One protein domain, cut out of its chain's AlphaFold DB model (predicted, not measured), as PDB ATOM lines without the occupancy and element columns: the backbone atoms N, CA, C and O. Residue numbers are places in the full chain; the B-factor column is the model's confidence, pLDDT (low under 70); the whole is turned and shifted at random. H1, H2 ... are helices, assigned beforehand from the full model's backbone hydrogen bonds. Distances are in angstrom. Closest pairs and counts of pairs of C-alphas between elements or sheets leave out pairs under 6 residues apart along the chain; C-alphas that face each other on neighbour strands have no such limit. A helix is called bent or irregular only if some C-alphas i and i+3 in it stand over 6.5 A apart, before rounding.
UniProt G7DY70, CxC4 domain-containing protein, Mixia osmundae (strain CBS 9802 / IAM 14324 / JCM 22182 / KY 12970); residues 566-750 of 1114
ATOM      1  N   SER A 566       9.705 113.275  19.179       80.31
ATOM      2  CA  SER A 566      10.401 112.927  20.428       80.31
ATOM      3  C   SER A 566      11.906 112.737  20.237       80.31
ATOM      4  O   SER A 566      12.699 113.359  20.946       80.31
ATOM      5  N   LEU A 567      12.318 111.926  19.258       82.50
ATOM      6  CA  LEU A 567      13.732 111.717  18.932       82.50
ATOM      7  C   LEU A 567      14.408 113.002  18.424       82.50
ATOM      8  O   LEU A 567      15.519 113.321  18.846       82.50
ATOM      9  N   ARG A 568      13.725 113.780  17.572       84.31
ATOM     10  CA  ARG A 568      14.236 115.060  17.054       84.31
ATOM     11  C   ARG A 568      14.470 116.075  18.180       84.31
ATOM     12  O   ARG A 568      15.530 116.690  18.225       84.31
ATOM     13  N   LEU A 569      13.533 116.185  19.124       81.44
ATOM     14  CA  LEU A 569      13.632 117.060  20.296       81.44
ATOM     15  C   LEU A 569      14.745 116.613  21.260       81.44
ATOM     16  O   LEU A 569      15.481 117.457  21.769       81.44
ATOM     17  N   LYS A 570      14.927 115.301  21.477       84.12
ATOM     18  CA  LYS A 570      16.072 114.766  22.242       84.12
ATOM     19  C   LYS A 570      17.411 115.139  21.591       84.12
ATOM     20  O   LYS A 570      18.314 115.585  22.292       84.12
ATOM     21  N   LEU A 571      17.525 115.014  20.266       84.56
ATOM     22  CA  LEU A 571      18.738 115.375  19.518       84.56
ATOM     23  C   LEU A 571      19.016 116.886  19.530       84.56
ATOM     24  O   LEU A 571      20.159 117.281  19.746       84.56
ATOM     25  N   GLN A 572      17.992 117.731  19.369       80.81
ATOM     26  CA  GLN A 572      18.121 119.189  19.517       80.81
ATOM     27  C   GLN A 572      18.630 119.572  20.916       80.81
ATOM     28  O   GLN A 572      19.568 120.363  21.026       80.81
ATOM     29  N   LYS A 573      18.048 118.982  21.975       81.44
ATOM     30  CA  LYS A 573      18.477 119.196  23.368       81.44
ATOM     31  C   LYS A 573      19.927 118.748  23.591       81.44
ATOM     32  O   LYS A 573      20.706 119.524  24.131       81.44
ATOM     33  N   ALA A 574      20.301 117.547  23.144       81.19
ATOM     34  CA  ALA A 574      21.645 116.997  23.346       81.19
ATOM     35  C   ALA A 574      22.743 117.779  22.604       81.19
ATOM     36  O   ALA A 574      23.796 118.035  23.177       81.19
ATOM     37  N   LEU A 575      22.476 118.235  21.374       74.31
ATOM     38  CA  LEU A 575      23.388 119.116  20.630       74.31
ATOM     39  C   LEU A 575      23.424 120.563  21.163       74.31
ATOM     40  O   LEU A 575      24.081 121.413  20.560       74.31
ATOM     41  N   HIS A 576      22.635 120.877  22.200       66.50
ATOM     42  CA  HIS A 576      22.324 122.240  22.637       66.50
ATOM     43  C   HIS A 576      21.997 123.187  21.467       66.50
ATOM     44  O   HIS A 576      22.346 124.373  21.463       66.50
ATOM     45  N   VAL A 577      21.280 122.655  20.470       58.81
ATOM     46  CA  VAL A 577      20.721 123.398  19.336       58.81
ATOM     47  C   VAL A 577      19.487 124.142  19.832       58.81
ATOM     48  O   VAL A 577      18.346 123.855  19.482       58.81
ATOM     49  N   ASP A 578      19.739 125.136  20.678       50.69
ATOM     50  CA  ASP A 578      18.775 126.197  20.888       50.69
ATOM     51  C   ASP A 578      18.729 127.035  19.605       50.69
ATOM     52  O   ASP A 578      19.741 127.560  19.118       50.69
ATOM     53  N   ILE A 579      17.545 127.080  19.004       50.28
ATOM     54  CA  ILE A 579      17.300 127.784  17.747       50.28
ATOM     55  C   ILE A 579      17.033 129.285  18.028       50.28
ATOM     56  O   ILE A 579      17.079 130.103  17.112       50.28
ATOM     57  N   LYS A 580      16.850 129.676  19.304       40.88
ATOM     58  CA  LYS A 580      16.413 131.021  19.717       40.88
ATOM     59  C   LYS A 580      17.510 132.074  19.922       40.88
ATOM     60  O   LYS A 580      17.202 133.253  19.771       40.88
ATOM     61  N   SER A 581      18.741 131.711  20.299       38.72
ATOM     62  CA  SER A 581      19.778 132.696  20.680       38.72
ATOM     63  C   SER A 581      20.848 132.908  19.606       38.72
ATOM     64  O   SER A 581      21.355 131.957  19.012       38.72
ATOM     65  N   LYS A 582      21.221 134.179  19.387       41.50
ATOM     66  CA  LYS A 582      22.417 134.555  18.610       41.50
ATOM     67  C   LYS A 582      23.693 134.508  19.460       41.50
ATOM     68  O   LYS A 582      24.782 134.360  18.923       41.50
ATOM     69  N   ASP A 583      23.558 134.563  20.781       39.88
ATOM     70  CA  ASP A 583      24.648 134.786  21.742       39.88
ATOM     71  C   ASP A 583      25.434 133.509  22.122       39.88
ATOM     72  O   ASP A 583      26.050 133.427  23.188       39.88
ATOM     73  N   ARG A 584      25.405 132.477  21.263       47.28
ATOM     74  CA  ARG A 584      26.014 131.151  21.504       47.28
ATOM     75  C   ARG A 584      26.984 130.680  20.415       47.28
ATOM     76  O   ARG A 584      27.054 129.493  20.095       47.28
ATOM     77  N   ASP A 585      27.822 131.605  19.956       50.94
ATOM     78  CA  ASP A 585      29.185 131.303  19.474       50.94
ATOM     79  C   ASP A 585      30.238 131.406  20.602       50.94
ATOM     80  O   ASP A 585      31.438 131.359  20.369       50.94
ATOM     81  N   SER A 586      29.766 131.499  21.849       51.19
ATOM     82  CA  SER A 586      30.529 131.576  23.100       51.19
ATOM     83  C   SER A 586      30.914 130.217  23.712       51.19
ATOM     84  O   SER A 586      31.604 130.193  24.728       51.19
ATOM     85  N   ARG A 587      30.482 129.087  23.127       62.94
ATOM     86  CA  ARG A 587      30.862 127.738  23.590       62.94
ATOM     87  C   ARG A 587      32.254 127.349  23.106       62.94
ATOM     88  O   ARG A 587      32.600 127.566  21.946       62.94
ATOM     89  N   THR A 588      33.016 126.702  23.978       69.69
ATOM     90  CA  THR A 588      34.318 126.128  23.634       69.69
ATOM     91  C   THR A 588      34.169 124.921  22.695       69.69
ATOM     92  O   THR A 588      33.164 124.199  22.748       69.69
ATOM     93  N   PRO A 589      35.186 124.623  21.866       69.62
ATOM     94  CA  PRO A 589      35.219 123.400  21.064       69.62
ATOM     95  C   PRO A 589      35.074 122.114  21.891       69.62
ATOM     96  O   PRO A 589      34.446 121.164  21.434       69.62
ATOM     97  N   ALA A 590      35.597 122.094  23.123       72.56
ATOM     98  CA  ALA A 590      35.500 120.948  24.025       72.56
ATOM     99  C   ALA A 590      34.054 120.660  24.471       72.56
ATOM    100  O   ALA A 590      33.629 119.504  24.438       72.56
ATOM    101  N   GLU A 591      33.282 121.691  24.828       76.75
ATOM    102  CA  GLU A 591      31.853 121.548  25.151       76.75
ATOM    103  C   GLU A 591      31.063 121.034  23.942       76.75
ATOM    104  O   GLU A 591      30.248 120.124  24.080       76.75
ATOM    105  N   PHE A 592      31.349 121.537  22.734       75.31
ATOM    106  CA  PHE A 592      30.638 121.086  21.535       75.31
ATOM    107  C   PHE A 592      30.996 119.646  21.117       75.31
ATOM    108  O   PHE A 592      30.141 118.923  20.604       75.31
ATOM    109  N   CYS A 593      32.214 119.167  21.402       75.94
ATOM    110  CA  CYS A 593      32.535 117.739  21.292       75.94
ATOM    111  C   CYS A 593      31.675 116.884  22.239       75.94
ATOM    112  O   CYS A 593      31.185 115.829  21.832       75.94
ATOM    113  N   GLN A 594      31.458 117.345  23.477       80.56
ATOM    114  CA  GLN A 594      30.600 116.655  24.447       80.56
ATOM    115  C   GLN A 594      29.126 116.668  24.007       80.56
ATOM    116  O   GLN A 594      28.484 115.619  24.059       80.56
ATOM    117  N   ASP A 595      28.621 117.793  23.486       81.75
ATOM    118  CA  ASP A 595      27.279 117.909  22.887       81.75
ATOM    119  C   ASP A 595      27.058 116.867  21.771       81.75
ATOM    120  O   ASP A 595      26.053 116.150  21.742       81.75
ATOM    121  N   LEU A 596      28.023 116.739  20.854       81.50
ATOM    122  CA  LEU A 596      27.978 115.775  19.748       81.50
ATOM    123  C   LEU A 596      28.040 114.325  20.224       81.50
ATOM    124  O   LEU A 596      27.344 113.469  19.674       81.50
ATOM    125  N   GLN A 597      28.860 114.040  21.235       83.19
ATOM    126  CA  GLN A 597      29.001 112.691  21.774       83.19
ATOM    127  C   GLN A 597      27.760 112.283  22.584       83.19
ATOM    128  O   GLN A 597      27.287 111.154  22.441       83.19
ATOM    129  N   ALA A 598      27.153 113.213  23.327       84.25
ATOM    130  CA  ALA A 598      25.844 113.025  23.947       84.25
ATOM    131  C   ALA A 598      24.751 112.779  22.890       84.25
ATOM    132  O   ALA A 598      23.983 111.824  23.009       84.25
ATOM    133  N   ALA A 599      24.714 113.574  21.817       83.69
ATOM    134  CA  ALA A 599      23.752 113.405  20.727       83.69
ATOM    135  C   ALA A 599      23.942 112.096  19.938       83.69
ATOM    136  O   ALA A 599      22.957 111.488  19.521       83.69
ATOM    137  N   ALA A 600      25.177 111.614  19.777       85.00
ATOM    138  CA  ALA A 600      25.437 110.288  19.219       85.00
ATOM    139  C   ALA A 600      24.845 109.171  20.101       85.00
ATOM    140  O   ALA A 600      24.274 108.219  19.573       85.00
ATOM    141  N   CYS A 601      24.924 109.315  21.428       86.25
ATOM    142  CA  CYS A 601      24.339 108.383  22.398       86.25
ATOM    143  C   CYS A 601      22.802 108.460  22.503       86.25
ATOM    144  O   CYS A 601      22.190 107.522  23.009       86.25
ATOM    145  N   VAL A 602      22.156 109.525  22.003       86.31
ATOM    146  CA  VAL A 602      20.683 109.597  21.890       86.31
ATOM    147  C   VAL A 602      20.141 108.599  20.857       86.31
ATOM    148  O   VAL A 602      19.002 108.151  20.987       86.31
ATOM    149  N   ILE A 603      20.931 108.227  19.841       84.50
ATOM    150  CA  ILE A 603      20.533 107.253  18.814       84.50
ATOM    151  C   ILE A 603      20.925 105.846  19.287       84.50
ATOM    152  O   ILE A 603      22.053 105.390  19.082       84.50
ATOM    153  N   THR A 604      19.988 105.157  19.937       84.81
ATOM    154  CA  THR A 604      20.235 103.825  20.508       84.81
ATOM    155  C   THR A 604      20.175 102.716  19.452       84.81
ATOM    156  O   THR A 604      19.474 102.829  18.444       84.81
ATOM    157  N   ASP A 605      20.828 101.576  19.703       77.62
ATOM    158  CA  ASP A 605      20.655 100.391  18.848       77.62
ATOM    159  C   ASP A 605      19.219  99.842  18.880       77.62
ATOM    160  O   ASP A 605      18.798  99.177  17.935       77.62
ATOM    161  N   GLN A 606      18.423 100.152  19.914       72.56
ATOM    162  CA  GLN A 606      16.994  99.828  19.933       72.56
ATOM    163  C   GLN A 606      16.204 100.698  18.945       72.56
ATOM    164  O   GLN A 606      15.336 100.181  18.244       72.56
ATOM    165  N   ASP A 607      16.530 101.989  18.821       72.44
ATOM    166  CA  ASP A 607      15.919 102.873  17.822       72.44
ATOM    167  C   ASP A 607      16.212 102.421  16.392       72.44
ATOM    168  O   ASP A 607      15.341 102.532  15.530       72.44
ATOM    169  N   VAL A 608      17.403 101.870  16.153       68.38
ATOM    170  CA  VAL A 608      17.807 101.297  14.863       68.38
ATOM    171  C   VAL A 608      17.138  99.937  14.611       68.38
ATOM    172  O   VAL A 608      16.600  99.701  13.529       68.38
ATOM    173  N   THR A 609      17.131  99.027  15.591       64.50
ATOM    174  CA  THR A 609      16.690  97.630  15.383       64.50
ATOM    175  C   THR A 609      15.181  97.405  15.462       64.50
ATOM    176  O   THR A 609      14.674  96.521  14.769       64.50
ATOM    177  N   ARG A 610      14.429  98.207  16.233       60.91
ATOM    178  CA  ARG A 610      12.968  98.054  16.440       60.91
ATOM    179  C   ARG A 610      12.119  98.418  15.206       60.91
ATOM    180  O   ARG A 610      10.894  98.367  15.263       60.91
ATOM    181  N   ARG A 611      12.752  98.822  14.099       61.94
ATOM    182  CA  ARG A 611      12.151  99.568  12.982       61.94
ATOM    183  C   ARG A 611      12.340  98.834  11.637       61.94
ATOM    184  O   ARG A 611      13.030  99.327  10.753       61.94
ATOM    185  N   ARG A 612      11.755  97.632  11.494       50.81
ATOM    186  CA  ARG A 612      11.971  96.696  10.356       50.81
ATOM    187  C   ARG A 612      10.757  96.411   9.442       50.81
ATOM    188  O   ARG A 612      10.740  95.391   8.760       50.81
ATOM    189  N   HIS A 613       9.771  97.304   9.349       54.50
ATOM    190  CA  HIS A 613       8.947  97.375   8.123       54.50
ATOM    191  C   HIS A 613       9.684  98.159   7.019       54.50
ATOM    192  O   HIS A 613      10.588  98.934   7.316       54.50
ATOM    193  N   GLN A 614       9.302  98.002   5.746       47.88
ATOM    194  CA  GLN A 614      10.038  98.566   4.594       47.88
ATOM    195  C   GLN A 614      10.270 100.090   4.683       47.88
ATOM    196  O   GLN A 614      11.385 100.568   4.492       47.88
ATOM    197  N   GLU A 615       9.248 100.861   5.068       50.38
ATOM    198  CA  GLU A 615       9.363 102.319   5.274       50.38
ATOM    199  C   GLU A 615      10.241 102.700   6.483       50.38
ATOM    200  O   GLU A 615      10.744 103.821   6.585       50.38
ATOM    201  N   GLN A 616      10.398 101.769   7.425       58.91
ATOM    202  CA  GLN A 616      11.131 101.945   8.673       58.91
ATOM    203  C   GLN A 616      12.612 101.566   8.523       58.91
ATOM    204  O   GLN A 616      13.459 102.216   9.131       58.91
ATOM    205  N   GLU A 617      12.944 100.595   7.665       64.44
ATOM    206  CA  GLU A 617      14.331 100.199   7.391       64.44
ATOM    207  C   GLU A 617      15.141 101.381   6.835       64.44
ATOM    208  O   GLU A 617      16.250 101.664   7.294       64.44
ATOM    209  N   ALA A 618      14.541 102.150   5.922       66.50
ATOM    210  CA  ALA A 618      15.125 103.388   5.422       66.50
ATOM    211  C   ALA A 618      15.390 104.409   6.546       66.50
ATOM    212  O   ALA A 618      16.356 105.159   6.462       66.50
ATOM    213  N   LEU A 619      14.569 104.454   7.606       71.44
ATOM    214  CA  LEU A 619      14.808 105.308   8.778       71.44
ATOM    215  C   LEU A 619      15.957 104.780   9.648       71.44
ATOM    216  O   LEU A 619      16.785 105.584  10.069       71.44
ATOM    217  N   GLY A 620      16.060 103.463   9.852       77.31
ATOM    218  CA  GLY A 620      17.210 102.842  10.520       77.31
ATOM    219  C   GLY A 620      18.531 103.207   9.833       77.31
ATOM    220  O   GLY A 620      19.418 103.775  10.466       77.31
ATOM    221  N   GLN A 621      18.603 103.026   8.508       77.94
ATOM    222  CA  GLN A 621      19.767 103.407   7.692       77.94
ATOM    223  C   GLN A 621      20.148 104.896   7.850       77.94
ATOM    224  O   GLN A 621      21.331 105.228   7.907       77.94
ATOM    225  N   SER A 622      19.168 105.802   7.931       81.62
ATOM    226  CA  SER A 622      19.401 107.247   8.109       81.62
ATOM    227  C   SER A 622      19.885 107.621   9.508       81.62
ATOM    228  O   SER A 622      20.714 108.526   9.649       81.62
ATOM    229  N   LEU A 623      19.370 106.935  10.533       85.00
ATOM    230  CA  LEU A 623      19.793 107.102  11.921       85.00
ATOM    231  C   LEU A 623      21.212 106.563  12.129       85.00
ATOM    232  O   LEU A 623      22.015 107.251  12.751       85.00
ATOM    233  N   ASP A 624      21.567 105.422  11.532       85.31
ATOM    234  CA  ASP A 624      22.941 104.901  11.547       85.31
ATOM    235  C   ASP A 624      23.934 105.846  10.861       85.31
ATOM    236  O   ASP A 624      24.997 106.136  11.414       85.31
ATOM    237  N   ARG A 625      23.590 106.386   9.683       88.00
ATOM    238  CA  ARG A 625      24.448 107.354   8.975       88.00
ATOM    239  C   ARG A 625      24.625 108.649   9.768       88.00
ATOM    240  O   ARG A 625      25.739 109.166   9.832       88.00
ATOM    241  N   LEU A 626      23.562 109.150  10.404       88.88
ATOM    242  CA  LEU A 626      23.643 110.320  11.282       88.88
ATOM    243  C   LEU A 626      24.475 110.022  12.539       88.88
ATOM    244  O   LEU A 626      25.345 110.817  12.883       88.88
ATOM    245  N   ARG A 627      24.273 108.865  13.182       89.38
ATOM    246  CA  ARG A 627      25.037 108.401  14.351       89.38
ATOM    247  C   ARG A 627      26.531 108.305  14.046       89.38
ATOM    248  O   ARG A 627      27.331 108.912  14.753       89.38
ATOM    249  N   ALA A 628      26.900 107.638  12.952       88.19
ATOM    250  CA  ALA A 628      28.286 107.535  12.496       88.19
ATOM    251  C   ALA A 628      28.900 108.907  12.158       88.19
ATOM    252  O   ALA A 628      30.092 109.129  12.377       88.19
ATOM    253  N   TYR A 629      28.099 109.850  11.652       89.25
ATOM    254  CA  TYR A 629      28.552 111.211  11.373       89.25
ATOM    255  C   TYR A 629      28.748 112.062  12.640       89.25
ATOM    256  O   TYR A 629      29.764 112.746  12.760       89.25
ATOM    257  N   LEU A 630      27.843 111.969  13.620       87.94
ATOM    258  CA  LEU A 630      27.988 112.609  14.933       87.94
ATOM    259  C   LEU A 630      29.219 112.069  15.682       87.94
ATOM    260  O   LEU A 630      30.026 112.855  16.175       87.94
ATOM    261  N   GLN A 631      29.418 110.747  15.676       88.50
ATOM    262  CA  GLN A 631      30.620 110.096  16.214       88.50
ATOM    263  C   GLN A 631      31.895 110.560  15.495       88.50
ATOM    264  O   GLN A 631      32.890 110.865  16.150       88.50
ATOM    265  N   TYR A 632      31.868 110.667  14.159       87.62
ATOM    266  CA  TYR A 632      32.999 111.187  13.388       87.62
ATOM    267  C   TYR A 632      33.357 112.624  13.790       87.62
ATOM    268  O   TYR A 632      34.538 112.928  13.942       87.62
ATOM    269  N   LEU A 633      32.365 113.505  13.964       82.81
ATOM    270  CA  LEU A 633      32.600 114.885  14.396       82.81
ATOM    271  C   LEU A 633      33.144 114.944  15.830       82.81
ATOM    272  O   LEU A 633      34.155 115.605  16.057       82.81
ATOM    273  N   ALA A 634      32.551 114.206  16.773       83.12
ATOM    274  CA  ALA A 634      33.037 114.130  18.155       83.12
ATOM    275  C   ALA A 634      34.494 113.625  18.259       83.12
ATOM    276  O   ALA A 634      35.203 113.968  19.198       83.12
ATOM    277  N   SER A 635      34.977 112.862  17.268       84.25
ATOM    278  CA  SER A 635      36.368 112.391  17.185       84.25
ATOM    279  C   SER A 635      37.365 113.423  16.603       84.25
ATOM    280  O   SER A 635      38.501 113.049  16.279       84.25
ATOM    281  N   LYS A 636      36.964 114.679  16.351       83.56
ATOM    282  CA  LYS A 636      37.834 115.727  15.778       83.56
ATOM    283  C   LYS A 636      38.490 116.586  16.862       83.56
ATOM    284  O   LYS A 636      37.914 116.814  17.919       83.56
ATOM    285  N   ASP A 637      39.692 117.075  16.568       79.88
ATOM    286  CA  ASP A 637      40.465 117.935  17.461       79.88
ATOM    287  C   ASP A 637      40.024 119.406  17.397       79.88
ATOM    288  O   ASP A 637      39.345 119.853  16.470       79.88
ATOM    289  N   GLU A 638      40.432 120.188  18.397       69.38
ATOM    290  CA  GLU A 638      40.106 121.614  18.478       69.38
ATOM    291  C   GLU A 638      40.599 122.410  17.249       69.38
ATOM    292  O   GLU A 638      39.928 123.336  16.789       69.38
ATOM    293  N   ALA A 639      41.728 122.011  16.655       73.12
ATOM    294  CA  ALA A 639      42.277 122.649  15.460       73.12
ATOM    295  C   ALA A 639      41.387 122.468  14.213       73.12
ATOM    296  O   ALA A 639      41.307 123.378  13.378       73.12
ATOM    297  N   PHE A 640      40.698 121.329  14.083       75.88
ATOM    298  CA  PHE A 640      39.644 121.130  13.089       75.88
ATOM    299  C   PHE A 640      38.412 121.986  13.422       75.88
ATOM    300  O   PHE A 640      37.910 122.692  12.540       75.88
ATOM    301  N   TRP A 641      37.976 121.982  14.690       70.31
ATOM    302  CA  TRP A 641      36.810 122.729  15.178       70.31
ATOM    303  C   TRP A 641      36.875 124.227  14.896       70.31
ATOM    304  O   TRP A 641      36.008 124.749  14.188       70.31
ATOM    305  N   GLN A 642      37.926 124.898  15.374       65.19
ATOM    306  CA  GLN A 642      38.084 126.351  15.260       65.19
ATOM    307  C   GLN A 642      38.144 126.850  13.805       65.19
ATOM    308  O   GLN A 642      37.837 128.011  13.543       65.19
ATOM    309  N   LYS A 643      38.545 126.003  12.843       66.19
ATOM    310  CA  LYS A 643      38.825 126.434  11.459       66.19
ATOM    311  C   LYS A 643      37.760 126.079  10.426       66.19
ATOM    312  O   LYS A 643      37.793 126.659   9.342       66.19
ATOM    313  N   ARG A 644      36.898 125.078  10.666       68.62
ATOM    314  CA  ARG A 644      36.150 124.435   9.558       68.62
ATOM    315  C   ARG A 644      34.687 124.060   9.809       68.62
ATOM    316  O   ARG A 644      34.038 123.664   8.842       68.62
ATOM    317  N   VAL A 645      34.148 124.139  11.035       67.25
ATOM    318  CA  VAL A 645      32.963 123.309  11.366       67.25
ATOM    319  C   VAL A 645      31.611 124.024  11.508       67.25
ATOM    320  O   VAL A 645      30.578 123.357  11.444       67.25
ATOM    321  N   MET A 646      31.557 125.361  11.566       68.50
ATOM    322  CA  MET A 646      30.270 126.094  11.564       68.50
ATOM    323  C   MET A 646      29.320 125.716  10.397       68.50
ATOM    324  O   MET A 646      28.134 125.512  10.662       68.50
ATOM    325  N   PRO A 647      29.793 125.500   9.149       75.44
ATOM    326  CA  PRO A 647      28.972 124.962   8.053       75.44
ATOM    327  C   PRO A 647      28.244 123.648   8.380       75.44
ATOM    328  O   PRO A 647      27.063 123.489   8.085       75.44
ATOM    329  N   TYR A 648      28.929 122.714   9.040       80.25
ATOM    330  CA  TYR A 648      28.372 121.404   9.379       80.25
ATOM    331  C   TYR A 648      27.464 121.458  10.620       80.25
ATOM    332  O   TYR A 648      26.485 120.713  10.696       80.25
ATOM    333  N   ARG A 649      27.737 122.375  11.563       76.75
ATOM    334  CA  ARG A 649      26.823 122.715  12.670       76.75
ATOM    335  C   ARG A 649      25.476 123.182  12.114       76.75
ATOM    336  O   ARG A 649      24.443 122.698  12.568       76.75
ATOM    337  N   GLU A 650      25.478 124.046  11.098       76.69
ATOM    338  CA  GLU A 650      24.247 124.500  10.439       76.69
ATOM    339  C   GLU A 650      23.517 123.362   9.704       76.69
ATOM    340  O   GLU A 650      22.306 123.221   9.872       76.69
ATOM    341  N   LEU A 651      24.221 122.475   8.986       84.19
ATOM    342  CA  LEU A 651      23.584 121.290   8.384       84.19
ATOM    343  C   LEU A 651      22.854 120.427   9.432       84.19
ATOM    344  O   LEU A 651      21.713 120.022   9.206       84.19
ATOM    345  N   LEU A 652      23.468 120.183  10.596       81.69
ATOM    346  CA  LEU A 652      22.828 119.446  11.693       81.69
ATOM    347  C   LEU A 652      21.589 120.178  12.240       81.69
ATOM    348  O   LEU A 652      20.560 119.534  12.457       81.69
ATOM    349  N   ARG A 653      21.642 121.512  12.394       79.06
ATOM    350  CA  ARG A 653      20.476 122.333  12.789       79.06
ATOM    351  C   ARG A 653      19.312 122.152  11.805       79.06
ATOM    352  O   ARG A 653      18.176 121.976  12.238       79.06
ATOM    353  N   GLN A 654      19.584 122.113  10.497       81.12
ATOM    354  CA  GLN A 654      18.544 122.002   9.461       81.12
ATOM    355  C   GLN A 654      17.999 120.588   9.228       81.12
ATOM    356  O   GLN A 654      16.831 120.439   8.862       81.12
ATOM    357  N   LEU A 655      18.797 119.540   9.451       83.50
ATOM    358  CA  LEU A 655      18.304 118.154   9.432       83.50
ATOM    359  C   LEU A 655      17.337 117.884  10.596       83.50
ATOM    360  O   LEU A 655      16.411 117.084  10.462       83.50
ATOM    361  N   LEU A 656      17.537 118.579  11.718       82.31
ATOM    362  CA  LEU A 656      16.725 118.474  12.929       82.31
ATOM    363  C   LEU A 656      15.634 119.552  13.048       82.31
ATOM    364  O   LEU A 656      14.943 119.576  14.063       82.31
ATOM    365  N   ALA A 657      15.448 120.431  12.059       77.12
ATOM    366  CA  ALA A 657      14.421 121.479  12.102       77.12
ATOM    367  C   ALA A 657      12.984 120.908  12.079       77.12
ATOM    368  O   ALA A 657      12.768 119.735  11.754       77.12
ATOM    369  N   ALA A 658      11.987 121.729  12.429       71.00
ATOM    370  CA  ALA A 658      10.571 121.354  12.326       71.00
ATOM    371  C   ALA A 658      10.155 121.147  10.856       71.00
ATOM    372  O   ALA A 658       9.474 120.166  10.536       71.00
ATOM    373  N   GLU A 659      10.649 122.031   9.990       72.31
ATOM    374  CA  GLU A 659      10.596 121.999   8.533       72.31
ATOM    375  C   GLU A 659      12.021 121.724   8.018       72.31
ATOM    376  O   GLU A 659      12.840 122.637   7.887       72.31
ATOM    377  N   SER A 660      12.379 120.449   7.829       75.69
ATOM    378  CA  SER A 660      13.780 120.090   7.550       75.69
ATOM    379  C   SER A 660      14.262 120.527   6.162       75.69
ATOM    380  O   SER A 660      13.470 120.820   5.265       75.69
ATOM    381  N   ILE A 661      15.579 120.474   5.953       76.38
ATOM    382  CA  ILE A 661      16.242 120.758   4.668       76.38
ATOM    383  C   ILE A 661      15.643 120.000   3.462       76.38
ATOM    384  O   ILE A 661      15.668 120.509   2.342       76.38
ATOM    385  N   LEU A 662      15.039 118.822   3.685       76.81
ATOM    386  CA  LEU A 662      14.365 118.042   2.639       76.81
ATOM    387  C   LEU A 662      13.114 118.747   2.073       76.81
ATOM    388  O   LEU A 662      12.711 118.446   0.956       76.81
ATOM    389  N   GLY A 663      12.501 119.664   2.829       73.62
ATOM    390  CA  GLY A 663      11.305 120.415   2.431       73.62
ATOM    391  C   GLY A 663      11.561 121.635   1.541       73.62
ATOM    392  O   GLY A 663      10.600 122.218   1.049       73.62
ATOM    393  N   PHE A 664      12.831 122.015   1.339       75.69
ATOM    394  CA  PHE A 664      13.241 123.192   0.551       75.69
ATOM    395  C   PHE A 664      14.283 122.867  -0.531       75.69
ATOM    396  O   PHE A 664      14.614 123.723  -1.348       75.69
ATOM    397  N   CYS A 665      14.822 121.645  -0.546       76.88
ATOM    398  CA  CYS A 665      15.791 121.208  -1.544       76.88
ATOM    399  C   CYS A 665      15.082 120.900  -2.872       76.88
ATOM    400  O   CYS A 665      14.367 119.904  -2.966       76.88
ATOM    401  N   GLN A 666      15.293 121.735  -3.894       77.00
ATOM    402  CA  GLN A 666      14.718 121.515  -5.226       77.00
ATOM    403  C   GLN A 666      15.291 120.254  -5.897       77.00
ATOM    404  O   GLN A 666      16.444 119.871  -5.673       77.00
ATOM    405  N   ILE A 667      14.490 119.611  -6.747       73.19
ATOM    406  CA  ILE A 667      14.798 118.281  -7.289       73.19
ATOM    407  C   ILE A 667      16.076 118.243  -8.155       73.19
ATOM    408  O   ILE A 667      16.798 117.248  -8.140       73.19
ATOM    409  N   GLU A 668      16.439 119.332  -8.832       74.81
ATOM    410  CA  GLU A 668      17.700 119.455  -9.584       74.81
ATOM    411  C   GLU A 668      18.921 119.388  -8.660       74.81
ATOM    412  O   GLU A 668      19.919 118.755  -9.002       74.81
ATOM    413  N   ALA A 669      18.832 119.977  -7.462       76.38
ATOM    414  CA  ALA A 669      19.883 119.865  -6.458       76.38
ATOM    415  C   ALA A 669      19.971 118.435  -5.909       76.38
ATOM    416  O   ALA A 669      21.076 117.914  -5.764       76.38
ATOM    417  N   ALA A 670      18.830 117.777  -5.674       76.06
ATOM    418  CA  ALA A 670      18.788 116.382  -5.236       76.06
ATOM    419  C   ALA A 670      19.450 115.436  -6.252       76.06
ATOM    420  O   ALA A 670      20.372 114.711  -5.882       76.06
ATOM    421  N   LYS A 671      19.071 115.523  -7.536       77.81
ATOM    422  CA  LYS A 671      19.659 114.740  -8.641       77.81
ATOM    423  C   LYS A 671      21.170 114.978  -8.782       77.81
ATOM    424  O   LYS A 671      21.939 114.028  -8.936       77.81
ATOM    425  N   SER A 672      21.616 116.238  -8.708       79.38
ATOM    426  CA  SER A 672      23.045 116.582  -8.778       79.38
ATOM    427  C   SER A 672      23.839 116.041  -7.579       79.38
ATOM    428  O   SER A 672      24.944 115.523  -7.766       79.38
ATOM    429  N   LEU A 673      23.281 116.102  -6.362       76.81
ATOM    430  CA  LEU A 673      23.892 115.501  -5.169       76.81
ATOM    431  C   LEU A 673      23.911 113.973  -5.249       76.81
ATOM    432  O   LEU A 673      24.935 113.376  -4.927       76.81
ATOM    433  N   GLU A 674      22.836 113.330  -5.713       78.25
ATOM    434  CA  GLU A 674      22.779 111.872  -5.855       78.25
ATOM    435  C   GLU A 674      23.837 111.381  -6.851       78.25
ATOM    436  O   GLU A 674      24.624 110.491  -6.523       78.25
ATOM    437  N   HIS A 675      23.935 112.010  -8.029       78.38
ATOM    438  CA  HIS A 675      24.957 111.679  -9.025       78.38
ATOM    439  C   HIS A 675      26.382 111.846  -8.472       78.38
ATOM    440  O   HIS A 675      27.226 110.962  -8.652       78.38
ATOM    441  N   TRP A 676      26.656 112.949  -7.766       79.25
ATOM    442  CA  TRP A 676      27.952 113.169  -7.121       79.25
ATOM    443  C   TRP A 676      28.247 112.118  -6.038       79.25
ATOM    444  O   TRP A 676      29.328 111.525  -6.021       79.25
ATOM    445  N   SER A 677      27.278 111.832  -5.168       73.44
ATOM    446  CA  SER A 677      27.420 110.857  -4.090       73.44
ATOM    447  C   SER A 677      27.592 109.427  -4.602       73.44
ATOM    448  O   SER A 677      28.451 108.710  -4.092       73.44
ATOM    449  N   MET A 678      26.863 109.011  -5.644       73.44
ATOM    450  CA  MET A 678      27.070 107.708  -6.289       73.44
ATOM    451  C   MET A 678      28.489 107.578  -6.861       73.44
ATOM    452  O   MET A 678      29.129 106.534  -6.708       73.44
ATOM    453  N   LEU A 679      29.024 108.643  -7.469       71.38
ATOM    454  CA  LEU A 679      30.410 108.676  -7.944       71.38
ATOM    455  C   LEU A 679      31.429 108.607  -6.797       71.38
ATOM    456  O   LEU A 679      32.428 107.906  -6.932       71.38
ATOM    457  N   ALA A 680      31.180 109.278  -5.670       67.44
ATOM    458  CA  ALA A 680      32.022 109.162  -4.478       67.44
ATOM    459  C   ALA A 680      31.986 107.738  -3.884       67.44
ATOM    460  O   ALA A 680      33.012 107.209  -3.458       67.44
ATOM    461  N   MET A 681      30.818 107.088  -3.883       69.75
ATOM    462  CA  MET A 681      30.621 105.768  -3.272       69.75
ATOM    463  C   MET A 681      31.137 104.600  -4.099       69.75
ATOM    464  O   MET A 681      31.789 103.713  -3.551       69.75
ATOM    465  N   SER A 682      30.896 104.612  -5.410       67.94
ATOM    466  CA  SER A 682      31.306 103.547  -6.343       67.94
ATOM    467  C   SER A 682      32.823 103.338  -6.447       67.94
ATOM    468  O   SER A 682      33.267 102.398  -7.099       67.94
ATOM    469  N   ARG A 683      33.624 104.194  -5.803       63.69
ATOM    470  CA  ARG A 683      35.092 104.198  -5.853       63.69
ATOM    471  C   ARG A 683      35.752 103.974  -4.479       63.69
ATOM    472  O   ARG A 683      36.957 104.144  -4.343       63.69
ATOM    473  N   ARG A 684      34.975 103.600  -3.453       59.97
ATOM    474  CA  ARG A 684      35.385 103.594  -2.030       59.97
ATOM    475  C   ARG A 684      36.518 102.652  -1.613       59.97
ATOM    476  O   ARG A 684      36.989 102.801  -0.492       59.97
ATOM    477  N   ALA A 685      36.937 101.712  -2.457       50.34
ATOM    478  CA  ALA A 685      38.076 100.840  -2.165       50.34
ATOM    479  C   ALA A 685      39.421 101.522  -2.484       50.34
ATOM    480  O   ALA A 685      40.285 101.609  -1.618       50.34
ATOM    481  N   ASP A 686      39.554 102.074  -3.695       53.06
ATOM    482  CA  ASP A 686      40.845 102.452  -4.290       53.06
ATOM    483  C   ASP A 686      40.844 103.883  -4.867       53.06
ATOM    484  O   ASP A 686      41.429 104.152  -5.917       53.06
ATOM    485  N   LEU A 687      40.163 104.829  -4.206       59.59
ATOM    486  CA  LEU A 687      40.185 106.244  -4.599       59.59
ATOM    487  C   LEU A 687      41.604 106.818  -4.484       59.59
ATOM    488  O   LEU A 687      42.032 107.261  -3.416       59.59
ATOM    489  N   SER A 688      42.324 106.866  -5.605       66.81
ATOM    490  CA  SER A 688      43.618 107.540  -5.664       66.81
ATOM    491  C   SER A 688      43.468 109.026  -5.311       66.81
ATOM    492  O   SER A 688      42.457 109.660  -5.632       66.81
ATOM    493  N   GLN A 689      44.492 109.620  -4.687       66.62
ATOM    494  CA  GLN A 689      44.469 111.032  -4.273       66.62
ATOM    495  C   GLN A 689      44.084 111.970  -5.437       66.62
ATOM    496  O   GLN A 689      43.304 112.903  -5.261       66.62
ATOM    497  N   ALA A 690      44.562 111.675  -6.652       69.00
ATOM    498  CA  ALA A 690      44.246 112.427  -7.865       69.00
ATOM    499  C   ALA A 690      42.771 112.308  -8.301       69.00
ATOM    500  O   ALA A 690      42.218 113.239  -8.890       69.00
ATOM    501  N   GLU A 691      42.112 111.183  -8.027       69.19
ATOM    502  CA  GLU A 691      40.690 110.990  -8.320       69.19
ATOM    503  C   GLU A 691      39.795 111.597  -7.245       69.19
ATOM    504  O   GLU A 691      38.777 112.192  -7.595       69.19
ATOM    505  N   ALA A 692      40.206 111.556  -5.974       67.19
ATOM    506  CA  ALA A 692      39.557 112.316  -4.909       67.19
ATOM    507  C   ALA A 692      39.586 113.828  -5.215       67.19
ATOM    508  O   ALA A 692      38.559 114.500  -5.102       67.19
ATOM    509  N   THR A 693      40.714 114.358  -5.708       73.56
ATOM    510  CA  THR A 693      40.808 115.743  -6.203       73.56
ATOM    511  C   THR A 693      39.849 116.012  -7.370       73.56
ATOM    512  O   THR A 693      39.139 117.016  -7.340       73.56
ATOM    513  N   LYS A 694      39.742 115.115  -8.363       76.81
ATOM    514  CA  LYS A 694      38.773 115.261  -9.477       76.81
ATOM    515  C   LYS A 694      37.313 115.252  -9.000       76.81
ATOM    516  O   LYS A 694      36.506 116.026  -9.506       76.81
ATOM    517  N   LEU A 695      36.973 114.403  -8.030       73.00
ATOM    518  CA  LEU A 695      35.628 114.320  -7.440       73.00
ATOM    519  C   LEU A 695      35.262 115.565  -6.617       73.00
ATOM    520  O   LEU A 695      34.083 115.895  -6.502       73.00
ATOM    521  N   LYS A 696      36.265 116.267  -6.076       74.88
ATOM    522  CA  LYS A 696      36.103 117.544  -5.369       74.88
ATOM    523  C   LYS A 696      36.036 118.744  -6.303       74.88
ATOM    524  O   LYS A 696      35.201 119.607  -6.066       74.88
ATOM    525  N   ALA A 697      36.820 118.763  -7.383       80.38
ATOM    526  CA  ALA A 697      36.665 119.754  -8.450       80.38
ATOM    527  C   ALA A 697      35.226 119.731  -8.996       80.38
ATOM    528  O   ALA A 697      34.541 120.744  -8.946       80.38
ATOM    529  N   ARG A 698      34.706 118.537  -9.320       80.31
ATOM    530  CA  ARG A 698      33.308 118.357  -9.749       80.31
ATOM    531  C   ARG A 698      32.251 118.702  -8.691       80.31
ATOM    532  O   ARG A 698      31.093 118.848  -9.060       80.31
ATOM    533  N   LEU A 699      32.606 118.807  -7.405       82.00
ATOM    534  CA  LEU A 699      31.692 119.346  -6.391       82.00
ATOM    535  C   LEU A 699      31.759 120.874  -6.340       82.00
ATOM    536  O   LEU A 699      30.713 121.499  -6.233       82.00
ATOM    537  N   ALA A 700      32.951 121.465  -6.467       82.50
ATOM    538  CA  ALA A 700      33.131 122.914  -6.571       82.50
ATOM    539  C   ALA A 700      32.423 123.488  -7.817       82.50
ATOM    540  O   ALA A 700      31.757 124.516  -7.728       82.50
ATOM    541  N   ASP A 701      32.470 122.771  -8.948       82.69
ATOM    542  CA  ASP A 701      31.735 123.106 -10.179       82.69
ATOM    543  C   ASP A 701      30.203 123.177  -9.955       82.69
ATOM    544  O   ASP A 701      29.506 123.981 -10.577       82.69
ATOM    545  N   GLU A 702      29.665 122.350  -9.049       81.75
ATOM    546  CA  GLU A 702      28.236 122.306  -8.700       81.75
ATOM    547  C   GLU A 702      27.888 123.140  -7.444       81.75
ATOM    548  O   GLU A 702      26.714 123.392  -7.173       81.75
ATOM    549  N   GLU A 703      28.880 123.623  -6.690       80.44
ATOM    550  CA  GLU A 703      28.721 124.324  -5.407       80.44
ATOM    551  C   GLU A 703      27.823 125.560  -5.536       80.44
ATOM    552  O   GLU A 703      26.905 125.752  -4.737       80.44
ATOM    553  N   GLY A 704      28.003 126.338  -6.609       78.31
ATOM    554  CA  GLY A 704      27.158 127.494  -6.924       78.31
ATOM    555  C   GLY A 704      25.698 127.135  -7.238       78.31
ATOM    556  O   GLY A 704      24.805 127.948  -6.996       78.31
ATOM    557  N   LYS A 705      25.417 125.914  -7.718       80.56
ATOM    558  CA  LYS A 705      24.042 125.411  -7.888       80.56
ATOM    559  C   LYS A 705      23.452 125.012  -6.541       80.56
ATOM    560  O   LYS A 705      22.322 125.391  -6.247       80.56
ATOM    561  N   PHE A 706      24.209 124.321  -5.690       82.75
ATOM    562  CA  PHE A 706      23.738 123.981  -4.344       82.75
ATOM    563  C   PHE A 706      23.502 125.239  -3.507       82.75
ATOM    564  O   PHE A 706      22.421 125.391  -2.955       82.75
ATOM    565  N   ALA A 707      24.415 126.210  -3.514       80.12
ATOM    566  CA  ALA A 707      24.240 127.485  -2.815       80.12
ATOM    567  C   ALA A 707      23.059 128.330  -3.354       80.12
ATOM    568  O   ALA A 707      22.545 129.205  -2.655       80.12
ATOM    569  N   LYS A 708      22.601 128.061  -4.584       79.31
ATOM    570  CA  LYS A 708      21.391 128.642  -5.178       79.31
ATOM    571  C   LYS A 708      20.113 127.892  -4.773       79.31
ATOM    572  O   LYS A 708      19.105 128.531  -4.489       79.31
ATOM    573  N   PHE A 709      20.123 126.562  -4.767       79.06
ATOM    574  CA  PHE A 709      18.913 125.741  -4.601       79.06
ATOM    575  C   PHE A 709      18.697 125.202  -3.174       79.06
ATOM    576  O   PHE A 709      17.585 124.820  -2.827       79.06
ATOM    577  N   CYS A 710      19.733 125.204  -2.333       83.31
ATOM    578  CA  CYS A 710      19.686 124.963  -0.890       83.31
ATOM    579  C   CYS A 710      20.976 125.523  -0.234       83.31
ATOM    580  O   CYS A 710      21.991 124.816  -0.167       83.31
ATOM    581  N   PRO A 711      20.973 126.785   0.249       81.25
ATOM    582  CA  PRO A 711      22.166 127.498   0.707       81.25
ATOM    583  C   PRO A 711      23.021 126.726   1.712       81.25
ATOM    584  O   PRO A 711      24.243 126.750   1.606       81.25
ATOM    585  N   ALA A 712      22.409 125.977   2.634       80.25
ATOM    586  CA  ALA A 712      23.145 125.185   3.616       80.25
ATOM    587  C   ALA A 712      23.867 123.969   3.019       80.25
ATOM    588  O   ALA A 712      24.998 123.683   3.420       80.25
ATOM    589  N   LEU A 713      23.281 123.279   2.031       82.44
ATOM    590  CA  LEU A 713      23.997 122.228   1.298       82.44
ATOM    591  C   LEU A 713      25.148 122.832   0.486       82.44
ATOM    592  O   LEU A 713      26.236 122.263   0.499       82.44
ATOM    593  N   GLY A 714      24.963 124.016  -0.110       84.94
ATOM    594  CA  GLY A 714      26.049 124.779  -0.739       84.94
ATOM    595  C   GLY A 714      27.192 125.104   0.228       84.94
ATOM    596  O   GLY A 714      28.320 124.677   0.007       84.94
ATOM    597  N   ILE A 715      26.888 125.777   1.341       82.56
ATOM    598  CA  ILE A 715      27.852 126.167   2.385       82.56
ATOM    599  C   ILE A 715      28.587 124.945   2.968       82.56
ATOM    600  O   ILE A 715      29.794 125.003   3.209       82.56
ATOM    601  N   THR A 716      27.900 123.814   3.148       83.50
ATOM    602  CA  THR A 716      28.536 122.591   3.666       83.50
ATOM    603  C   THR A 716      29.374 121.872   2.602       83.50
ATOM    604  O   THR A 716      30.435 121.335   2.920       83.50
ATOM    605  N   CYS A 717      28.966 121.904   1.328       84.62
ATOM    606  CA  CYS A 717      29.791 121.413   0.219       84.62
ATOM    607  C   CYS A 717      31.061 122.261   0.045       84.62
ATOM    608  O   CYS A 717      32.136 121.682  -0.089       84.62
ATOM    609  N   ALA A 718      30.963 123.589   0.166       82.88
ATOM    610  CA  ALA A 718      32.100 124.514   0.172       82.88
ATOM    611  C   ALA A 718      33.081 124.226   1.320       82.88
ATOM    612  O   ALA A 718      34.299 124.170   1.145       82.88
ATOM    613  N   ALA A 719      32.553 123.952   2.516       80.94
ATOM    614  CA  ALA A 719      33.369 123.522   3.645       80.94
ATOM    615  C   ALA A 719      34.078 122.185   3.369       80.94
ATOM    616  O   ALA A 719      35.226 121.999   3.774       80.94
ATOM    617  N   TYR A 720      33.418 121.257   2.668       80.50
ATOM    618  CA  TYR A 720      33.979 119.959   2.290       80.50
ATOM    619  C   TYR A 720      35.052 120.057   1.195       80.50
ATOM    620  O   TYR A 720      36.120 119.448   1.353       80.50
ATOM    621  N   THR A 721      34.833 120.834   0.128       80.31
ATOM    622  CA  THR A 721      35.846 121.088  -0.917       80.31
ATOM    623  C   THR A 721      37.098 121.706  -0.288       80.31
ATOM    624  O   THR A 721      38.193 121.151  -0.435       80.31
ATOM    625  N   ALA A 722      36.922 122.732   0.550       77.69
ATOM    626  CA  ALA A 722      37.989 123.410   1.286       77.69
ATOM    627  C   ALA A 722      38.724 122.542   2.334       77.69
ATOM    628  O   ALA A 722      39.807 122.926   2.788       77.69
ATOM    629  N   THR A 723      38.201 121.371   2.742       74.25
ATOM    630  CA  THR A 723      38.916 120.510   3.711       74.25
ATOM    631  C   THR A 723      40.164 119.833   3.144       74.25
ATOM    632  O   THR A 723      41.087 119.530   3.904       74.25
ATOM    633  N   GLY A 724      40.187 119.537   1.839       66.44
ATOM    634  CA  GLY A 724      41.183 118.668   1.199       66.44
ATOM    635  C   GLY A 724      40.970 117.158   1.429       66.44
ATOM    636  O   GLY A 724      41.092 116.385   0.483       66.44
ATOM    637  N   VAL A 725      40.509 116.717   2.605       70.38
ATOM    638  CA  VAL A 725      40.425 115.290   3.018       70.38
ATOM    639  C   VAL A 725      39.054 114.650   2.707       70.38
ATOM    640  O   VAL A 725      38.043 115.346   2.732       70.38
ATOM    641  N   SER A 726      38.977 113.355   2.370       72.81
ATOM    642  CA  SER A 726      37.680 112.641   2.256       72.81
ATOM    643  C   SER A 726      37.026 112.489   3.636       72.81
ATOM    644  O   SER A 726      37.718 112.309   4.639       72.81
ATOM    645  N   LEU A 727      35.693 112.562   3.687       78.12
ATOM    646  CA  LEU A 727      34.897 112.470   4.912       78.12
ATOM    647  C   LEU A 727      33.811 111.388   4.725       78.12
ATOM    648  O   LEU A 727      32.641 111.728   4.525       78.12
ATOM    649  N   PRO A 728      34.140 110.082   4.808       77.06
ATOM    650  CA  PRO A 728      33.234 109.011   4.377       77.06
ATOM    651  C   PRO A 728      31.868 108.973   5.079       77.06
ATOM    652  O   PRO A 728      30.905 108.483   4.489       77.06
ATOM    653  N   ALA A 729      31.768 109.488   6.311       81.00
ATOM    654  CA  ALA A 729      30.511 109.623   7.051       81.00
ATOM    655  C   ALA A 729      29.650 110.808   6.564       81.00
ATOM    656  O   ALA A 729      28.438 110.668   6.432       81.00
ATOM    657  N   PHE A 730      30.271 111.944   6.219       83.56
ATOM    658  CA  PHE A 730      29.584 113.073   5.577       83.56
ATOM    659  C   PHE A 730      29.077 112.681   4.185       83.56
ATOM    660  O   PHE A 730      27.920 112.909   3.855       83.56
ATOM    661  N   GLU A 731      29.913 112.004   3.397       81.88
ATOM    662  CA  GLU A 731      29.550 111.484   2.076       81.88
ATOM    663  C   GLU A 731      28.383 110.474   2.150       81.88
ATOM    664  O   GLU A 731      27.496 110.499   1.298       81.88
ATOM    665  N   TRP A 732      28.340 109.619   3.187       82.25
ATOM    666  CA  TRP A 732      27.195 108.736   3.471       82.25
ATOM    667  C   TRP A 732      25.914 109.509   3.795       82.25
ATOM    668  O   TRP A 732      24.838 109.127   3.321       82.25
ATOM    669  N   LEU A 733      26.025 110.566   4.602       86.06
ATOM    670  CA  LEU A 733      24.904 111.402   5.025       86.06
ATOM    671  C   LEU A 733      24.336 112.221   3.854       86.06
ATOM    672  O   LEU A 733      23.129 112.192   3.637       86.06
ATOM    673  N   VAL A 734      25.186 112.868   3.050       83.31
ATOM    674  CA  VAL A 734      24.767 113.625   1.853       83.31
ATOM    675  C   VAL A 734      24.078 112.720   0.831       83.31
ATOM    676  O   VAL A 734      23.039 113.102   0.298       83.31
ATOM    677  N   PHE A 735      24.573 111.494   0.621       82.88
ATOM    678  CA  PHE A 735      23.880 110.526  -0.235       82.88
ATOM    679  C   PHE A 735      22.501 110.148   0.305       82.88
ATOM    680  O   PHE A 735      21.561 109.983  -0.468       82.88
ATOM    681  N   ASP A 736      22.363 109.991   1.625       84.06
ATOM    682  CA  ASP A 736      21.069 109.649   2.213       84.06
ATOM    683  C   ASP A 736      20.074 110.802   2.128       84.06
ATOM    684  O   ASP A 736      18.909 110.573   1.824       84.06
ATOM    685  N   ILE A 737      20.547 112.035   2.327       83.19
ATOM    686  CA  ILE A 737      19.778 113.260   2.100       83.19
ATOM    687  C   ILE A 737      19.304 113.300   0.645       83.19
ATOM    688  O   ILE A 737      18.102 113.392   0.420       83.19
ATOM    689  N   ALA A 738      20.206 113.157  -0.332       79.94
ATOM    690  CA  ALA A 738      19.858 113.173  -1.754       79.94
ATOM    691  C   ALA A 738      18.830 112.084  -2.110       79.94
ATOM    692  O   ALA A 738      17.758 112.401  -2.625       79.94
ATOM    693  N   ARG A 739      19.095 110.828  -1.719       79.00
ATOM    694  CA  ARG A 739      18.177 109.690  -1.896       79.00
ATOM    695  C   ARG A 739      16.825 109.928  -1.218       79.00
ATOM    696  O   ARG A 739      15.800 109.558  -1.777       79.00
ATOM    697  N   ARG A 740      16.790 110.538  -0.025       77.38
ATOM    698  CA  ARG A 740      15.541 110.861   0.686       77.38
ATOM    699  C   ARG A 740      14.749 111.965   0.017       77.38
ATOM    700  O   ARG A 740      13.529 111.843  -0.036       77.38
ATOM    701  N   VAL A 741      15.404 113.025  -0.459       76.31
ATOM    702  CA  VAL A 741      14.729 114.078  -1.227       76.31
ATOM    703  C   VAL A 741      14.129 113.449  -2.483       76.31
ATOM    704  O   VAL A 741      12.921 113.535  -2.675       76.31
ATOM    705  N   GLN A 742      14.936 112.725  -3.263       74.25
ATOM    706  CA  GLN A 742      14.507 112.098  -4.514       74.25
ATOM    707  C   GLN A 742      13.372 111.085  -4.300       74.25
ATOM    708  O   GLN A 742      12.311 111.263  -4.880       74.25
ATOM    709  N   ALA A 743      13.499 110.144  -3.360       72.12
ATOM    710  CA  ALA A 743      12.430 109.191  -3.049       72.12
ATOM    711  C   ALA A 743      11.154 109.858  -2.493       72.12
ATOM    712  O   ALA A 743      10.058 109.331  -2.674       72.12
ATOM    713  N   SER A 744      11.266 111.017  -1.827       69.00
ATOM    714  CA  SER A 744      10.089 111.792  -1.402       69.00
ATOM    715  C   SER A 744       9.402 112.465  -2.592       69.00
ATOM    716  O   SER A 744       8.176 112.442  -2.667       69.00
ATOM    717  N   TYR A 745      10.170 113.013  -3.539       70.12
ATOM    718  CA  TYR A 745       9.645 113.499  -4.818       70.12
ATOM    719  C   TYR A 745       9.003 112.362  -5.630       70.12
ATOM    720  O   TYR A 745       7.870 112.509  -6.072       70.12
ATOM    721  N   ASP A 746       9.663 111.210  -5.770       69.19
ATOM    722  CA  ASP A 746       9.151 110.059  -6.524       69.19
ATOM    723  C   ASP A 746       7.827 109.533  -5.934       69.19
ATOM    724  O   ASP A 746       6.866 109.296  -6.668       69.19
ATOM    725  N   LEU A 747       7.715 109.428  -4.603       64.38
ATOM    726  CA  LEU A 747       6.445 109.119  -3.928       64.38
ATOM    727  C   LEU A 747       5.362 110.170  -4.219       64.38
ATOM    728  O   LEU A 747       4.219 109.817  -4.504       64.38
ATOM    729  N   LEU A 748       5.713 111.457  -4.176       63.59
ATOM    730  CA  LEU A 748       4.783 112.544  -4.480       63.59
ATOM    731  C   LEU A 748       4.319 112.532  -5.950       63.59
ATOM    732  O   LEU A 748       3.154 112.821  -6.205       63.59
ATOM    733  N   PHE A 749       5.173 112.147  -6.905       63.97
ATOM    734  CA  PHE A 749       4.816 112.057  -8.328       63.97
ATOM    735  C   PHE A 749       4.092 110.757  -8.711       63.97
ATOM    736  O   PHE A 749       3.220 110.776  -9.573       63.97
ATOM    737  N   THR A 750       4.396 109.619  -8.082       57.66
ATOM    738  CA  THR A 750       3.731 108.337  -8.413       57.66
ATOM    739  C   THR A 750       2.262 108.272  -7.982       57.66
ATOM    740  O   THR A 750       1.506 107.474  -8.535       57.66
TER     741      THR A 750
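AT A GLANCE: This is residues 566 to 750 of the 1114 residues of the protein "CxC4 domain-containing protein" of Mixia osmundae (strain CBS 9802 / IAM 14324 / JCM 22182 / KY 12970) (UniProt G7DY70). Eight helices stack like a ladder in four levels of two: the longest helix, H10, and H9 make one inner level, H4 and H6 the other, with H7 and H8 covering one side and H1 and H2 the other. The short H3 and H5 sit at opposite ends of this rounded block. The printed part has 185 residues, with ten named helices, H1 to H10 in chain order, and no named strand; its class is all helix. It is compact, with a radius of gyration of the C-alphas of 16.4 A, and spans 42 by 36 by 32 A.

IN THESE COORDINATES: H10, residues 728 to 750, is 32.2 A long and ends with C-alpha 750 at (3.731, 108.337, -8.413). H9 is residues 711 to 721, H7 residues 667 to 681. H8, residues 689 to 709, 29.5 A, is irregular: C-alphas 701 and 704 are 7.1 A apart, with a kink of 42 degrees near residue 702. H4, residues 614 to 634, is 30.9 A long. H6 is residues 646 to 655, H5 residues 638 to 644 and H3 residues 605 to 609. H2 is residues 589 to 602, 20.1 A. H1, residues 566 to 574, begins at C-alpha 566 (10.401, 112.927, 20.428).

HOW THE PARTS SIT: H10 touches H7, closest C-alphas Ala 670 and Ala 738, 4.9 A, at a steep tilt of 41 degrees. With residues 729 to 736 alone H10 touches H4, closest C-alphas Tyr 629 and Ala 729, 5.0 A, at a shallow tilt of 28 degrees. H9 and H10 are near each other, as are H4 and H6. H7 and H8 form a hairpin, closest C-alphas Ala 669 and Phe 706, 6.0 A; H8 and H9 form another, Ala 707 and Gly 714, 3.9 A. H9 touches H6, Pro 647 and Thr 716, 5.0 A, at a steep tilt of 45 degrees. H4 touches H2 with residues 627 to 634 alone, closest C-alphas Cys 593 and Ala 634, 4.8 A, and touches H3 with residues 619 to 624 alone, closest C-alphas Val 608 and Gly 620, 4.6 A. H1 and H2 form a hairpin, Ala 574 and Ala 599, 4.9 A. H5 touches H2, Pro 589 and Glu 638, 5.8 A. O i to N i+4 pairs are all within hydrogen-bond range in H1, H2, H3, H6, H7, H9 and H10, against 15 of 17 in H4, 2 of 3 in H5 and 14 of 17 in H8.

THE WHOLE: The C-alphas farthest apart, Thr 588 and Thr 750, are 47.7 A apart. The printed part has no cut. The links H1 to H2 and H6 to H7 are long. Mean pLDDT of the printed part is 74.4; 51 residues are under 70, among them 576 to 589, 608 to 618 and 680 to 692.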